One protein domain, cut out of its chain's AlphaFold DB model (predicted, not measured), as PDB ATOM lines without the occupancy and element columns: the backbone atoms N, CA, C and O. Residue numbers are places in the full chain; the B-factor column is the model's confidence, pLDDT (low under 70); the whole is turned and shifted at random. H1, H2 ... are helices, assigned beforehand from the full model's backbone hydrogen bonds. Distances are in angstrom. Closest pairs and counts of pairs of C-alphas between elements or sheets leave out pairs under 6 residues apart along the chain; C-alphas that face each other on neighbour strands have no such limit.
ATOM      1  N   MET A  90     -10.144   7.569  21.624       92.50
ATOM      2  CA  MET A  90     -10.157   6.402  22.511       92.50
ATOM      3  C   MET A  90      -8.832   5.617  22.469       92.50
ATOM      4  O   MET A  90      -8.363   5.157  23.506       92.50
ATOM      5  N   ASP A  91      -8.174   5.529  21.301       93.31
ATOM      6  CA  ASP A  91      -6.838   4.912  21.193       93.31
ATOM      7  C   ASP A  91      -5.772   5.689  21.979       93.31
ATOM      8  O   ASP A  91      -4.913   5.076  22.609       93.31
ATOM      9  N   ALA A  92      -5.840   7.026  22.005       94.25
ATOM     10  CA  ALA A  92      -4.901   7.835  22.778       94.25
ATOM     11  C   ALA A  92      -5.094   7.639  24.288       94.25
ATOM     12  O   ALA A  92      -4.107   7.563  25.020       94.25
ATOM     13  N   ILE A  93      -6.345   7.493  24.744       94.81
ATOM     14  CA  ILE A  93      -6.663   7.145  26.137       94.81
ATOM     15  C   ILE A  93      -6.102   5.758  26.462       94.81
ATOM     16  O   ILE A  93      -5.362   5.610  27.430       94.81
ATOM     17  N   ALA A  94      -6.369   4.755  25.621       94.75
ATOM     18  CA  ALA A  94      -5.849   3.402  25.803       94.75
ATOM     19  C   ALA A  94      -4.313   3.374  25.858       94.75
ATOM     20  O   ALA A  94      -3.723   2.768  26.751       94.75
ATOM     21  N   ALA A  95      -3.648   4.076  24.939       94.94
ATOM     22  CA  ALA A  95      -2.198   4.205  24.939       94.94
ATOM     23  C   ALA A  95      -1.681   4.888  26.214       94.94
ATOM     24  O   ALA A  95      -0.632   4.503  26.724       94.94
ATOM     25  N   GLN A  96      -2.398   5.881  26.746       95.06
ATOM     26  CA  GLN A  96      -2.032   6.527  28.003       95.06
ATOM     27  C   GLN A  96      -2.147   5.565  29.186       95.06
ATOM     28  O   GLN A  96      -1.188   5.426  29.935       95.06
ATOM     29  N   LEU A  97      -3.257   4.836  29.305       93.94
ATOM     30  CA  LEU A  97      -3.469   3.880  30.394       93.94
ATOM     31  C   LEU A  97      -2.426   2.754  30.388       93.94
ATOM     32  O   LEU A  97      -1.907   2.391  31.442       93.94
ATOM     33  N   LEU A  98      -2.061   2.243  29.206       93.00
ATOM     34  CA  LEU A  98      -1.004   1.236  29.075       93.00
ATOM     35  C   LEU A  98       0.389   1.794  29.387       93.00
ATOM     36  O   LEU A  98       1.219   1.071  29.930       93.00
ATOM     37  N   ARG A  99       0.665   3.065  29.067       92.81
ATOM     38  CA  ARG A  99       1.934   3.724  29.424       92.81
ATOM     39  C   ARG A  99       2.038   3.951  30.926       92.81
ATOM     40  O   ARG A  99       3.036   3.556  31.523       92.81
ATOM     41  N   ASP A 100       0.987   4.499  31.524       93.69
ATOM     42  CA  ASP A 100       0.927   4.851  32.945       93.69
ATOM     43  C   ASP A 100       0.684   3.640  33.858       93.69
ATOM     44  O   ASP A 100       0.605   3.788  35.074       93.69
ATOM     45  N   GLN A 101       0.598   2.433  33.285       92.31
ATOM     46  CA  GLN A 101       0.373   1.179  34.008       92.31
ATOM     47  C   GLN A 101      -0.978   1.127  34.744       92.31
ATOM     48  O   GLN A 101      -1.150   0.372  35.701       92.31
ATOM     49  N   PHE A 102      -1.981   1.866  34.269       92.62
ATOM     50  CA  PHE A 102      -3.358   1.785  34.759       92.62
ATOM     51  C   PHE A 102      -4.106   0.619  34.107       92.62
ATOM     52  O   PHE A 102      -5.101   0.794  33.405       92.62
ATOM     53  N   LEU A 103      -3.613  -0.599  34.340       92.25
ATOM     54  CA  LEU A 103      -4.107  -1.818  33.692       92.25
ATOM     55  C   LEU A 103      -5.545  -2.148  34.045       92.25
ATOM     56  O   LEU A 103      -6.278  -2.621  33.187       92.25
ATOM     57  N   LEU A 104      -5.948  -1.890  35.290       92.81
ATOM     58  CA  LEU A 104      -7.318  -2.135  35.730       92.81
ATOM     59  C   LEU A 104      -8.297  -1.232  34.971       92.81
ATOM     60  O   LEU A 104      -9.292  -1.714  34.449       92.81
ATOM     61  N   THR A 105      -7.959   0.051  34.828       95.50
ATOM     62  CA  THR A 105      -8.752   1.018  34.059       95.50
ATOM     63  C   THR A 105      -8.723   0.713  32.562       95.50
ATOM     64  O   THR A 105      -9.737   0.827  31.885       95.50
ATOM     65  N   ALA A 106      -7.573   0.297  32.022       94.94
ATOM     66  CA  ALA A 106      -7.480  -0.147  30.633       94.94
ATOM     67  C   ALA A 106      -8.345  -1.391  30.375       94.94
ATOM     68  O   ALA A 106      -8.932  -1.511  29.301       94.94
ATOM     69  N   LEU A 107      -8.426  -2.302  31.350       95.25
ATOM     70  CA  LEU A 107      -9.232  -3.516  31.273       95.25
ATOM     71  C   LEU A 107     -10.725  -3.190  31.342       95.25
ATOM     72  O   LEU A 107     -11.487  -3.692  30.527       95.25
ATOM     73  N   GLU A 108     -11.121  -2.301  32.252       95.38
ATOM     74  CA  GLU A 108     -12.488  -1.783  32.353       95.38
ATOM     75  C   GLU A 108     -12.938  -1.150  31.030       95.38
ATOM     76  O   GLU A 108     -13.956  -1.545  30.457       95.38
ATOM     77  N   LEU A 109     -12.109  -0.263  30.470       94.75
ATOM     78  CA  LEU A 109     -12.360   0.353  29.170       94.75
ATOM     79  C   LEU A 109     -12.461  -0.686  28.042       94.75
ATOM     80  O   LEU A 109     -13.291  -0.553  27.143       94.75
ATOM     81  N   HIS A 110     -11.613  -1.719  28.060       94.38
ATOM     82  CA  HIS A 110     -11.669  -2.795  27.073       94.38
ATOM     83  C   HIS A 110     -13.005  -3.541  27.131       94.38
ATOM     84  O   HIS A 110     -13.597  -3.787  26.080       94.38
ATOM     85  N   THR A 111     -13.490  -3.857  28.334       94.25
ATOM     86  CA  THR A 111     -14.766  -4.559  28.520       94.25
ATOM     87  C   THR A 111     -15.975  -3.696  28.169       94.25
ATOM     88  O   THR A 111     -16.896  -4.203  27.536       94.25
ATOM     89  N   GLU A 112     -15.950  -2.394  28.470       94.94
ATOM     90  CA  GLU A 112     -17.020  -1.456  28.094       94.94
ATOM     91  C   GLU A 112     -17.142  -1.329  26.568       94.94
ATOM     92  O   GLU A 112     -18.233  -1.343  25.994       94.94
ATOM     93  N   LEU A 113     -16.003  -1.244  25.877       92.38
ATOM     94  CA  LEU A 113     -15.989  -1.209  24.420       92.38
ATOM     95  C   LEU A 113     -16.532  -2.516  23.829       92.38
ATOM     96  O   LEU A 113     -17.369  -2.457  22.920       92.38
ATOM     97  N   LEU A 114     -16.099  -3.664  24.365       92.56
ATOM     98  CA  LEU A 114     -16.523  -4.989  23.914       92.56
ATOM     99  C   LEU A 114     -18.040  -5.176  24.062       92.56
ATOM    100  O   LEU A 114     -18.684  -5.688  23.149       92.56
ATOM    101  N   GLU A 115     -18.618  -4.698  25.167       93.00
ATOM    102  CA  GLU A 115     -20.067  -4.684  25.398       93.00
ATOM    103  C   GLU A 115     -20.807  -3.834  24.352       93.00
ATOM    104  O   GLU A 115     -21.863  -4.218  23.853       93.00
ATOM    105  N   GLY A 116     -20.211  -2.715  23.934       88.88
ATOM    106  CA  GLY A 116     -20.707  -1.882  22.838       88.88
ATOM    107  C   GLY A 116     -20.425  -2.422  21.428       88.88
ATOM    108  O   GLY A 116     -20.690  -1.712  20.453       88.88
ATOM    109  N   GLY A 117     -19.847  -3.622  21.293       90.06
ATOM    110  CA  GLY A 117     -19.474  -4.226  20.009       90.06
ATOM    111  C   GLY A 117     -18.323  -3.513  19.290       90.06
ATOM    112  O   GLY A 117     -18.163  -3.655  18.076       90.06
ATOM    113  N   ARG A 118     -17.532  -2.708  20.007       90.31
ATOM    114  CA  ARG A 118     -16.336  -2.039  19.484       90.31
ATOM    115  C   ARG A 118     -15.108  -2.579  20.200       90.31
ATOM    116  O   ARG A 118     -15.126  -2.808  21.393       90.31
ATOM    117  N   GLU A 119     -13.993  -2.729  19.505       93.25
ATOM    118  CA  GLU A 119     -12.736  -3.093  20.158       93.25
ATOM    119  C   GLU A 119     -11.592  -2.236  19.637       93.25
ATOM    120  O   GLU A 119     -11.548  -1.866  18.462       93.25
ATOM    121  N   LEU A 120     -10.660  -1.893  20.526       95.56
ATOM    122  CA  LEU A 120      -9.408  -1.258  20.139       95.56
ATOM    123  C   LEU A 120      -8.342  -2.344  19.966       95.56
ATOM    124  O   LEU A 120      -8.023  -3.010  20.957       95.56
ATOM    125  N   PRO A 121      -7.728  -2.483  18.771       93.56
ATOM    126  CA  PRO A 121      -6.696  -3.488  18.518       93.56
ATOM    127  C   PRO A 121      -5.578  -3.464  19.559       93.56
ATOM    128  O   PRO A 121      -5.176  -4.501  20.061       93.56
ATOM    129  N   ARG A 122      -5.151  -2.270  19.989       93.75
ATOM    130  CA  ARG A 122      -4.107  -2.098  21.006       93.75
ATOM    131  C   ARG A 122      -4.433  -2.771  22.340       93.75
ATOM    132  O   ARG A 122      -3.553  -3.398  22.918       93.75
ATOM    133  N   LEU A 123      -5.657  -2.606  22.849       94.81
ATOM    134  CA  LEU A 123      -6.060  -3.216  24.121       94.81
ATOM    135  C   LEU A 123      -6.197  -4.730  23.964       94.81
ATOM    136  O   LEU A 123      -5.693  -5.468  24.804       94.81
ATOM    137  N   ARG A 124      -6.785  -5.184  22.852       94.88
ATOM    138  CA  ARG A 124      -6.888  -6.608  22.514       94.88
ATOM    139  C   ARG A 124      -5.513  -7.273  22.460       94.88
ATOM    140  O   ARG A 124      -5.275  -8.260  23.149       94.88
ATOM    141  N   ASP A 125      -4.592  -6.704  21.689       94.25
ATOM    142  CA  ASP A 125      -3.245  -7.240  21.509       94.25
ATOM    143  C   ASP A 125      -2.478  -7.221  22.844       94.25
ATOM    144  O   ASP A 125      -1.806  -8.192  23.193       94.25
ATOM    145  N   PHE A 126      -2.637  -6.162  23.647       92.88
ATOM    146  CA  PHE A 126      -2.000  -6.054  24.958       92.88
ATOM    147  C   PHE A 126      -2.504  -7.112  25.951       92.88
ATOM    148  O   PHE A 126      -1.687  -7.767  26.599       92.88
ATOM    149  N   PHE A 127      -3.822  -7.294  26.063       92.12
ATOM    150  CA  PHE A 127      -4.428  -8.233  27.011       92.12
ATOM    151  C   PHE A 127      -4.384  -9.692  26.548       92.12
ATOM    152  O   PHE A 127      -4.455 -10.594  27.381       92.12
ATOM    153  N   SER A 128      -4.192  -9.942  25.250       91.19
ATOM    154  CA  SER A 128      -3.989 -11.294  24.714       91.19
ATOM    155  C   SER A 128      -2.658 -11.930  25.136       91.19
ATOM    156  O   SER A 128      -2.532 -13.154  25.129       91.19
ATOM    157  N   ASN A 129      -1.664 -11.119  25.520       92.31
ATOM    158  CA  ASN A 129      -0.358 -11.597  25.957       92.31
ATOM    159  C   ASN A 129      -0.259 -11.606  27.497       92.31
ATOM    160  O   ASN A 129      -0.022 -10.551  28.096       92.31
ATOM    161  N   PRO A 130      -0.362 -12.773  28.164       86.00
ATOM    162  CA  PRO A 130      -0.348 -12.847  29.626       86.00
ATOM    163  C   PRO A 130       0.967 -12.349  30.248       86.00
ATOM    164  O   PRO A 130       0.959 -11.836  31.366       86.00
ATOM    165  N   GLY A 131       2.084 -12.412  29.512       89.06
ATOM    166  CA  GLY A 131       3.388 -11.935  29.984       89.06
ATOM    167  C   GLY A 131       3.467 -10.417  30.176       89.06
ATOM    168  O   GLY A 131       4.394  -9.926  30.826       89.06
ATOM    169  N   ASN A 132       2.501  -9.657  29.646       86.06
ATOM    170  CA  ASN A 132       2.419  -8.226  29.906       86.06
ATOM    171  C   ASN A 132       2.097  -7.942  31.377       86.06
ATOM    172  O   ASN A 132       2.716  -7.053  31.942       86.06
ATOM    173  N   PHE A 133       1.244  -8.740  32.030       83.75
ATOM    174  CA  PHE A 133       0.833  -8.512  33.420       83.75
ATOM    175  C   PHE A 133       1.937  -8.814  34.445       83.75
ATOM    176  O   PHE A 133       2.049  -8.130  35.463       83.75
ATOM    177  N   GLU A 134       2.790  -9.808  34.172       79.00
ATOM    178  CA  GLU A 134       3.857 -10.242  35.092       79.00
ATOM    179  C   GLU A 134       4.926  -9.164  35.311       79.00
ATOM    180  O   GLU A 134       5.555  -9.083  36.363       79.00
ATOM    181  N   ARG A 135       5.129  -8.300  34.313       71.69
ATOM    182  CA  ARG A 135       6.150  -7.246  34.340       71.69
ATOM    183  C   ARG A 135       5.712  -6.009  35.128       71.69
ATOM    184  O   ARG A 135       6.522  -5.110  35.328       71.69
ATOM    185  N   GLN A 136       4.455  -5.965  35.574       64.50
ATOM    186  CA  GLN A 136       3.773  -4.743  36.020       64.50
ATOM    187  C   GLN A 136       3.404  -4.763  37.511       64.50
ATOM    188  O   GLN A 136       3.106  -3.720  38.085       64.50
ATOM    189  N   SER A 137       3.487  -5.922  38.178       57.38
ATOM    190  CA  SER A 137       3.321  -6.046  39.637       57.38
ATOM    191  C   SER A 137       4.564  -5.628  40.440       57.38
ATOM    192  O   SER A 137       4.533  -5.610  41.670       57.38
TER     193      SER A 137
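This is residues 90 to 137 of the 218 residues of an uncharacterized protein of Limosa lapponica baueri (UniProt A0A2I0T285). Two helices, H1 and H2, make a helical hairpin, and a third, H3, crosses steeply over it, so that the centres of the three make a triangle. H4, a short helix, follows H3 at one end of the long axis, while the turn at Gly 117 lies at the other end. The printed part has 48 residues with four named helices, H1, H2, H3 and H4 in that order along the chain, and no named strand; the class is all helix. The whole is compact, with a radius of gyration of the C-alphas of 10.1 A, yet elongated in outline, spanning 29 by 18 by 15 A.

Start with H1, residues 90 to 99, and go through the tight link to H2, residues 103 to 115. The two touch, closest at the C-alphas of Leu 97 and Ala 106, 5.7 A apart. They form a hairpin, running opposite ways at a shallow tilt of 27 degrees. Go on to H3, residues 121 to 128, which touches H1 with the C-alphas of Ala 94 and Leu 123 closest, at 6.8 A. H1 and H3 run the same way at a steep tilt of 40 degrees. H2 touches H3 with residues 106 to 110 alone, and the closest C-alphas are those of His 110 and Leu 123, 6.4 A apart. H2 and H3 run opposite ways at a steep tilt of 65 degrees. Last comes H4, residues 131 to 134, close to H3 but not clearly touching it: their closest C-alphas, of Phe 126 and Asn 132, are 7.0 A apart. H4 is apart from H1, and only just apart from H2, with closest C-alphas at 8.3 A. In H1, H2 and H3 every O i to N i+4 pair is within hydrogen-bond range; H4 is too short for such a pair, and its one O i to N i+3 pair is not within range.

Find C-alpha 90 at (-10.157, 6.402, 22.511); from there H1 runs 14.2 A to C-alpha 99. H2, the longest helix, begins at C-alpha 103 at (-4.107, -1.818, 33.692) and covers 18.2 A to C-alpha 115. H3 covers 10.3 A from Pro 121 to Ser 128. H4 covers 5.4 A from Gly 131 and ends at C-alpha 134, at (3.857, -10.242, 35.092).

Look for the two C-alphas farthest apart at Gly 117 and Ser 137, 30.1 A from each other. The printed part has no cut, and its three links between helices are tight. The mean pLDDT of the printed part is 90.7; the model's confidence is low, under 70, at residues 136 to 137.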